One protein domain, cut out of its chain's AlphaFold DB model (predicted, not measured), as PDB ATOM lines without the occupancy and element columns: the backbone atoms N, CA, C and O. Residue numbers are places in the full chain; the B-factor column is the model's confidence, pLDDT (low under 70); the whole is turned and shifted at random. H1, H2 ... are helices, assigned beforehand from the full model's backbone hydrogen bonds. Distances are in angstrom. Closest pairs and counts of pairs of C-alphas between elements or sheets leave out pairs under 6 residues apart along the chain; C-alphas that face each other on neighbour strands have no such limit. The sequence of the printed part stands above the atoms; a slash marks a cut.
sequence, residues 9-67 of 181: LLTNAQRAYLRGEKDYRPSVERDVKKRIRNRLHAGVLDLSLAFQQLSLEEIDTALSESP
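This is residues 9 to 67 of the 181 residues of an uncharacterized protein of Halarchaeum nitratireducens (UniProt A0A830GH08). One long helix, H2, makes the length of a loose, open frame; the short helices H1 and H3 are both on one side of it, H1 over its first half, nearest at Val 32, and H3 folded back at its last end, with an open gap between H1 and H3. The printed part has 59 residues with three named helices, in the order H1, H2, H3, and no named strand; the class is all helix. It is only just loose, close to extended, with a radius of gyration of the C-alphas of 15.3 A, and flat, spanning 45 by 24 by 10 A.

Find C-alpha 26 at (214.714, 166.291, 238.722); from there H2, residues 26 to 53, runs 40.1 A to C-alpha 53 at (185.474, 139.631, 245.471). H1 is residues 12 to 18, 9.9 A long. H3, residues 56 to 64, runs 11.6 A and ends at C-alpha 64, (176.882, 154.337, 239.660).

Look from H2 to H1: they are close but not clearly touching, the closest C-alphas, Gln 14 and Val 32, being 7.4 A apart. They run opposite ways at a steep tilt of 67 degrees, only just short of about perpendicular. H2 and H3 are close but not clearly touching, the closest C-alphas, Phe 51 and Ile 59, being 7.6 A apart; they run opposite ways at a steep tilt of 40 degrees. H1 and H3 are apart. In H1, H2 and H3 every O i to N i+4 pair is within hydrogen-bond range.

The C-alphas farthest apart, Pro 26 and Glu 57, are 44.8 A apart. The printed part has no cut; the link H2 to H3 is tight, H1 to H2 short. Residues 65 to 67 have pLDDT under 70.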
ATOM      1  N   LEU A   9     194.450 156.004 243.145       89.19
ATOM      2  CA  LEU A   9     195.657 155.765 242.348       89.19
ATOM      3  C   LEU A   9     196.668 156.922 242.423       89.19
ATOM      4  O   LEU A   9     197.879 156.707 242.518       89.19
ATOM      5  N   LEU A  10     196.165 158.160 242.420       92.31
ATOM      6  CA  LEU A  10     196.960 159.388 242.480       92.31
ATOM      7  C   LEU A  10     196.635 160.183 243.743       92.31
ATOM      8  O   LEU A  10     195.474 160.310 244.129       92.31
ATOM      9  N   THR A  11     197.657 160.775 244.360       92.06
ATOM     10  CA  THR A  11     197.463 161.804 245.394       92.06
ATOM     11  C   THR A  11     197.195 163.169 244.752       92.06
ATOM     12  O   THR A  11     197.583 163.394 243.606       92.06
ATOM     13  N   ASN A  12     196.624 164.128 245.494       90.38
ATOM     14  CA  ASN A  12     196.392 165.494 244.982       90.38
ATOM     15  C   ASN A  12     197.674 166.151 244.457       90.38
ATOM     16  O   ASN A  12     197.678 166.736 243.381       90.38
ATOM     17  N   ALA A  13     198.800 165.948 245.144       91.44
ATOM     18  CA  ALA A  13     200.094 166.444 244.681       91.44
ATOM     19  C   ALA A  13     200.560 165.806 243.356       91.44
ATOM     20  O   ALA A  13     201.248 166.464 242.583       91.44
ATOM     21  N   GLN A  14     200.215 164.540 243.099       94.19
ATOM     22  CA  GLN A  14     200.533 163.867 241.836       94.19
ATOM     23  C   GLN A  14     199.608 164.317 240.706       94.19
ATOM     24  O   GLN A  14     200.082 164.474 239.589       94.19
ATOM     25  N   ARG A  15     198.323 164.561 240.998       93.50
ATOM     26  CA  ARG A  15     197.370 165.147 240.043       93.50
ATOM     27  C   ARG A  15     197.830 166.539 239.609       93.50
ATOM     28  O   ARG A  15     197.979 166.765 238.417       93.50
ATOM     29  N   ALA A  16     198.162 167.406 240.568       91.69
ATOM     30  CA  ALA A  16     198.703 168.738 240.294       91.69
ATOM     31  C   ALA A  16     199.983 168.675 239.441       91.69
ATOM     32  O   ALA A  16     200.133 169.421 238.484       91.69
ATOM     33  N   TYR A  17     200.884 167.734 239.740       94.50
ATOM     34  CA  TYR A  17     202.089 167.527 238.935       94.50
ATOM     35  C   TYR A  17     201.788 167.101 237.491       94.50
ATOM     36  O   TYR A  17     202.368 167.657 236.567       94.50
ATOM     37  N   LEU A  18     200.874 166.147 237.278       92.69
ATOM     38  CA  LEU A  18     200.510 165.697 235.927       92.69
ATOM     39  C   LEU A  18     199.777 166.773 235.113       92.69
ATOM     40  O   LEU A  18     199.858 166.750 233.895       92.69
ATOM     41  N   ARG A  19     199.098 167.715 235.776       91.50
ATOM     42  CA  ARG A  19     198.456 168.879 235.145       91.50
ATOM     43  C   ARG A  19     199.415 170.050 234.891       91.50
ATOM     44  O   ARG A  19     198.975 171.093 234.428       91.50
ATOM     45  N   GLY A  20     200.694 169.927 235.256       92.25
ATOM     46  CA  GLY A  20     201.663 171.027 235.160       92.25
ATOM     47  C   GLY A  20     201.476 172.133 236.210       92.25
ATOM     48  O   GLY A  20     202.169 173.142 236.182       92.25
ATOM     49  N   GLU A  21     200.587 171.949 237.189       92.19
ATOM     50  CA  GLU A  21     200.321 172.916 238.267       92.19
ATOM     51  C   GLU A  21     201.413 172.897 239.354       92.19
ATOM     52  O   GLU A  21     201.423 173.721 240.273       92.19
ATOM     53  N   LYS A  22     202.309 171.906 239.309       92.56
ATOM     54  CA  LYS A  22     203.364 171.711 240.301       92.56
ATOM     55  C   LYS A  22     204.612 171.115 239.680       92.56
ATOM     56  O   LYS A  22     204.565 169.991 239.201       92.56
ATOM     57  N   ASP A  23     205.750 171.765 239.899       93.75
ATOM     58  CA  ASP A  23     207.052 171.238 239.498       93.75
ATOM     59  C   ASP A  23     207.798 170.534 240.633       93.75
ATOM     60  O   ASP A  23     207.710 170.877 241.820       93.75
ATOM     61  N   TYR A  24     208.601 169.544 240.250       93.19
ATOM     62  CA  TYR A  24     209.524 168.852 241.139       93.19
ATOM     63  C   TYR A  24     210.964 169.037 240.668       93.19
ATOM     64  O   TYR A  24     211.253 169.140 239.483       93.19
ATOM     65  N   ARG A  25     211.909 168.997 241.614       94.19
ATOM     66  CA  ARG A  25     213.335 168.877 241.274       94.19
ATOM     67  C   ARG A  25     213.579 167.556 240.523       94.19
ATOM     68  O   ARG A  25     212.952 166.565 240.901       94.19
ATOM     69  N   PRO A  26     214.546 167.467 239.588       92.62
ATOM     70  CA  PRO A  26     214.714 166.291 238.722       92.62
ATOM     71  C   PRO A  26     214.833 164.939 239.448       92.62
ATOM     72  O   PRO A  26     214.292 163.931 239.000       92.62
ATOM     73  N   SER A  27     215.518 164.889 240.596       91.00
ATOM     74  CA  SER A  27     215.615 163.664 241.407       91.00
ATOM     75  C   SER A  27     214.269 163.258 242.015       91.00
ATOM     76  O   SER A  27     213.887 162.092 241.960       91.00
ATOM     77  N   VAL A  28     213.520 164.231 242.537       94.25
ATOM     78  CA  VAL A  28     212.193 164.028 243.132       94.25
ATOM     79  C   VAL A  28     211.174 163.655 242.061       94.25
ATOM     80  O   VAL A  28     210.341 162.781 242.289       94.25
ATOM     81  N   GLU A  29     211.256 164.273 240.886       95.69
ATOM     82  CA  GLU A  29     210.388 163.994 239.746       95.69
ATOM     83  C   GLU A  29     210.490 162.524 239.314       95.69
ATOM     84  O   GLU A  29     209.474 161.841 239.171       95.69
ATOM     85  N   ARG A  30     211.715 161.991 239.195       94.31
ATOM     86  CA  ARG A  30     211.946 160.570 238.880       94.31
ATOM     87  C   ARG A  30     211.272 159.645 239.892       94.31
ATOM     88  O   ARG A  30     210.611 158.682 239.492       94.31
ATOM     89  N   ASP A  31     211.389 159.953 241.181       96.12
ATOM     90  CA  ASP A  31     210.754 159.181 242.251       96.12
ATOM     91  C   ASP A  31     209.227 159.299 242.226       96.12
ATOM     92  O   ASP A  31     208.518 158.315 242.450       96.12
ATOM     93  N   VAL A  32     208.698 160.489 241.931       95.94
ATOM     94  CA  VAL A  32     207.259 160.718 241.756       95.94
ATOM     95  C   VAL A  32     206.729 159.892 240.586       95.94
ATOM     96  O   VAL A  32     205.791 159.122 240.798       95.94
ATOM     97  N   LYS A  33     207.363 159.948 239.405       96.00
ATOM     98  CA  LYS A  33     206.984 159.131 238.238       96.00
ATOM     99  C   LYS A  33     207.052 157.636 238.550       96.00
ATOM    100  O   LYS A  33     206.136 156.895 238.204       96.00
ATOM    101  N   LYS A  34     208.100 157.177 239.248       96.50
ATOM    102  CA  LYS A  34     208.218 155.773 239.681       96.50
ATOM    103  C   LYS A  34     207.060 155.362 240.593       96.50
ATOM    104  O   LYS A  34     206.476 154.305 240.383       96.50
ATOM    105  N   ARG A  35     206.693 156.198 241.571       95.50
ATOM    106  CA  ARG A  35     205.545 155.937 242.457       95.50
ATOM    107  C   ARG A  35     204.221 155.897 241.699       95.50
ATOM    108  O   ARG A  35     203.417 155.022 241.993       95.50
ATOM    109  N   ILE A  36     204.006 156.805 240.744       96.00
ATOM    110  CA  ILE A  36     202.805 156.809 239.894       96.00
ATOM    111  C   ILE A  36     202.708 155.489 239.122       96.00
ATOM    112  O   ILE A  36     201.698 154.806 239.236       96.00
ATOM    113  N   ARG A  37     203.778 155.068 238.433       95.25
ATOM    114  CA  ARG A  37     203.795 153.792 237.692       95.25
ATOM    115  C   ARG A  37     203.517 152.583 238.585       95.25
ATOM    116  O   ARG A  37     202.718 151.728 238.223       95.25
ATOM    117  N   ASN A  38     204.146 152.524 239.759       95.00
ATOM    118  CA  ASN A  38     203.933 151.421 240.698       95.00
ATOM    119  C   ASN A  38     202.480 151.365 241.194       95.00
ATOM    120  O   ASN A  38     201.927 150.278 241.318       95.00
ATOM    121  N   ARG A  39     201.862 152.522 241.466       94.88
ATOM    122  CA  ARG A  39     200.451 152.596 241.871       94.88
ATOM    123  C   ARG A  39     199.498 152.272 240.737       94.88
ATOM    124  O   ARG A  39     198.491 151.640 241.000       94.88
ATOM    125  N   LEU A  40     199.819 152.662 239.506       93.06
ATOM    126  CA  LEU A  40     199.035 152.276 238.338       93.06
ATOM    127  C   LEU A  40     198.998 150.751 238.193       93.06
ATOM    128  O   LEU A  40     197.924 150.170 238.109       93.06
ATOM    129  N   HIS A  41     200.162 150.103 238.267       91.31
ATOM    130  CA  HIS A  41     200.247 148.644 238.234       91.31
ATOM    131  C   HIS A  41     199.478 147.986 239.392       91.31
ATOM    132  O   HIS A  41     198.707 147.059 239.166       91.31
ATOM    133  N   ALA A  42     199.661 148.468 240.627       93.12
ATOM    134  CA  ALA A  42     198.918 147.959 241.781       93.12
ATOM    135  C   ALA A  42     197.403 148.165 241.628       93.12
ATOM    136  O   ALA A  42     196.644 147.236 241.867       93.12
ATOM    137  N   GLY A  43     196.971 149.326 241.132       92.25
ATOM    138  CA  GLY A  43     195.562 149.642 240.916       92.25
ATOM    139  C   GLY A  43     194.885 148.698 239.923       92.25
ATOM    140  O   GLY A  43     193.759 148.286 240.160       92.25
ATOM    141  N   VAL A  44     195.574 148.280 238.856       90.75
ATOM    142  CA  VAL A  44     195.044 147.263 237.925       90.75
ATOM    143  C   VAL A  44     194.841 145.913 238.625       90.75
ATOM    144  O   VAL A  44     193.829 145.245 238.408       90.75
ATOM    145  N   LEU A  45     195.775 145.509 239.492       92.50
ATOM    146  CA  LEU A  45     195.630 144.285 240.288       92.50
ATOM    147  C   LEU A  45     194.469 144.396 241.285       92.50
ATOM    148  O   LEU A  45     193.687 143.455 241.416       92.50
ATOM    149  N   ASP A  46     194.329 145.552 241.930       94.44
ATOM    150  CA  ASP A  46     193.247 145.826 242.873       94.44
ATOM    151  C   ASP A  46     191.880 145.835 242.172       94.44
ATOM    152  O   ASP A  46     190.924 145.290 242.715       94.44
ATOM    153  N   LEU A  47     191.782 146.352 240.939       91.94
ATOM    154  CA  LEU A  47     190.564 146.269 240.121       91.94
ATOM    155  C   LEU A  47     190.181 144.815 239.814       91.94
ATOM    156  O   LEU A  47     189.013 144.448 239.922       91.94
ATOM    157  N   SER A  48     191.157 143.962 239.484       93.38
ATOM    158  CA  SER A  48     190.914 142.527 239.280       93.38
ATOM    159  C   SER A  48     190.432 141.840 240.561       93.38
ATOM    160  O   SER A  48     189.524 141.006 240.512       93.38
ATOM    161  N   LEU A  49     191.001 142.205 241.715       94.75
ATOM    162  CA  LEU A  49     190.561 141.697 243.012       94.75
ATOM    163  C   LEU A  49     189.139 142.167 243.341       94.75
ATOM    164  O   LEU A  49     188.304 141.342 243.706       94.75
ATOM    165  N   ALA A  50     188.843 143.455 243.160       93.88
ATOM    166  CA  ALA A  50     187.518 144.029 243.375       93.88
ATOM    167  C   ALA A  50     186.470 143.341 242.490       93.88
ATOM    168  O   ALA A  50     185.452 142.873 242.995       93.88
ATOM    169  N   PHE A  51     186.766 143.162 241.199       93.88
ATOM    170  CA  PHE A  51     185.904 142.423 240.280       93.88
ATOM    171  C   PHE A  51     185.620 140.996 240.766       93.88
ATOM    172  O   PHE A  51     184.508 140.498 240.615       93.88
ATOM    173  N   GLN A  52     186.600 140.309 241.350       93.81
ATOM    174  CA  GLN A  52     186.419 138.934 241.820       93.81
ATOM    175  C   GLN A  52     185.648 138.852 243.140       93.81
ATOM    176  O   GLN A  52     184.822 137.955 243.291       93.81
ATOM    177  N   GLN A  53     185.912 139.764 244.078       96.38
ATOM    178  CA  GLN A  53     185.474 139.631 245.471       96.38
ATOM    179  C   GLN A  53     184.222 140.441 245.816       96.38
ATOM    180  O   GLN A  53     183.457 140.001 246.668       96.38
ATOM    181  N   LEU A  54     183.997 141.592 245.175       95.31
ATOM    182  CA  LEU A  54     182.807 142.403 245.442       95.31
ATOM    183  C   LEU A  54     181.557 141.744 244.859       95.31
ATOM    184  O   LEU A  54     181.606 141.105 243.803       95.31
ATOM    185  N   SER A  55     180.429 141.906 245.538       94.12
ATOM    186  CA  SER A  55     179.114 141.561 244.998       94.12
ATOM    187  C   SER A  55     178.740 142.476 243.824       94.12
ATOM    188  O   SER A  55     179.352 143.520 243.610       94.12
ATOM    189  N   LEU A  56     177.737 142.076 243.035       90.38
ATOM    190  CA  LEU A  56     177.234 142.922 241.945       90.38
ATOM    191  C   LEU A  56     176.690 144.251 242.479       90.38
ATOM    192  O   LEU A  56     177.023 145.293 241.935       90.38
ATOM    193  N   GLU A  57     175.956 144.213 243.593       90.50
ATOM    194  CA  GLU A  57     175.423 145.407 244.259       90.50
ATOM    195  C   GLU A  57     176.540 146.378 244.674       90.50
ATOM    196  O   GLU A  57     176.451 147.569 244.402       90.50
ATOM    197  N   GLU A  58     177.636 145.883 245.258       91.94
ATOM    198  CA  GLU A  58     178.775 146.734 245.630       91.94
ATOM    199  C   GLU A  58     179.486 147.341 244.413       91.94
ATOM    200  O   GLU A  58     179.954 148.477 244.487       91.94
ATOM    201  N   ILE A  59     179.575 146.603 243.301       89.06
ATOM    202  CA  ILE A  59     180.135 147.117 242.042       89.06
ATOM    203  C   ILE A  59     179.232 148.213 241.472       89.06
ATOM    204  O   ILE A  59     179.730 149.279 241.105       89.06
ATOM    205  N   ASP A  60     177.920 147.976 241.447       85.56
ATOM    206  CA  ASP A  60     176.932 148.935 240.959       85.56
ATOM    207  C   ASP A  60     176.962 150.214 241.797       85.56
ATOM    208  O   ASP A  60     177.063 151.305 241.237       85.56
ATOM    209  N   THR A  61     176.970 150.101 243.128       86.00
ATOM    210  CA  THR A  61     177.114 151.247 244.036       86.00
ATOM    211  C   THR A  61     178.425 151.991 243.793       86.00
ATOM    212  O   THR A  61     178.417 153.212 243.662       86.00
ATOM    213  N   ALA A  62     179.554 151.286 243.678       82.94
ATOM    214  CA  ALA A  62     180.863 151.917 243.517       82.94
ATOM    215  C   ALA A  62     181.027 152.690 242.195       82.94
ATOM    216  O   ALA A  62     181.819 153.633 242.143       82.94
ATOM    217  N   LEU A  63     180.326 152.281 241.131       78.19
ATOM    218  CA  LEU A  63     180.459 152.869 239.793       78.19
ATOM    219  C   LEU A  63     179.284 153.771 239.392       78.19
ATOM    220  O   LEU A  63     179.468 154.635 238.537       78.19
ATOM    221  N   SER A  64     178.109 153.599 240.004       70.00
ATOM    222  CA  SER A  64     176.882 154.337 239.660       70.00
ATOM    223  C   SER A  64     176.513 155.402 240.693       70.00
ATOM    224  O   SER A  64     175.921 156.416 240.334       70.00
ATOM    225  N   GLU A  65     176.872 155.216 241.967       63.91
ATOM    226  CA  GLU A  65     176.698 156.236 243.004       63.91
ATOM    227  C   GLU A  65     177.999 157.025 243.154       63.91
ATOM    228  O   GLU A  65     178.755 156.890 244.116       63.91
ATOM    229  N   SER A  66     178.284 157.873 242.170       54.91
ATOM    230  CA  SER A  66     179.258 158.931 242.409       54.91
ATOM    231  C   SER A  66     178.672 159.893 243.455       54.91
ATOM    232  O   SER A  66     177.525 160.313 243.292       54.91
ATOM    233  N   PRO A  67     179.416 160.279 244.511       52.75
ATOM    234  CA  PRO A  67     178.919 161.182 245.556       52.75
ATOM    235  C   PRO A  67     178.483 162.566 245.036       52.75
ATOM    236  O   PRO A  67     177.863 163.313 245.786       52.75
TER     237      PRO A  67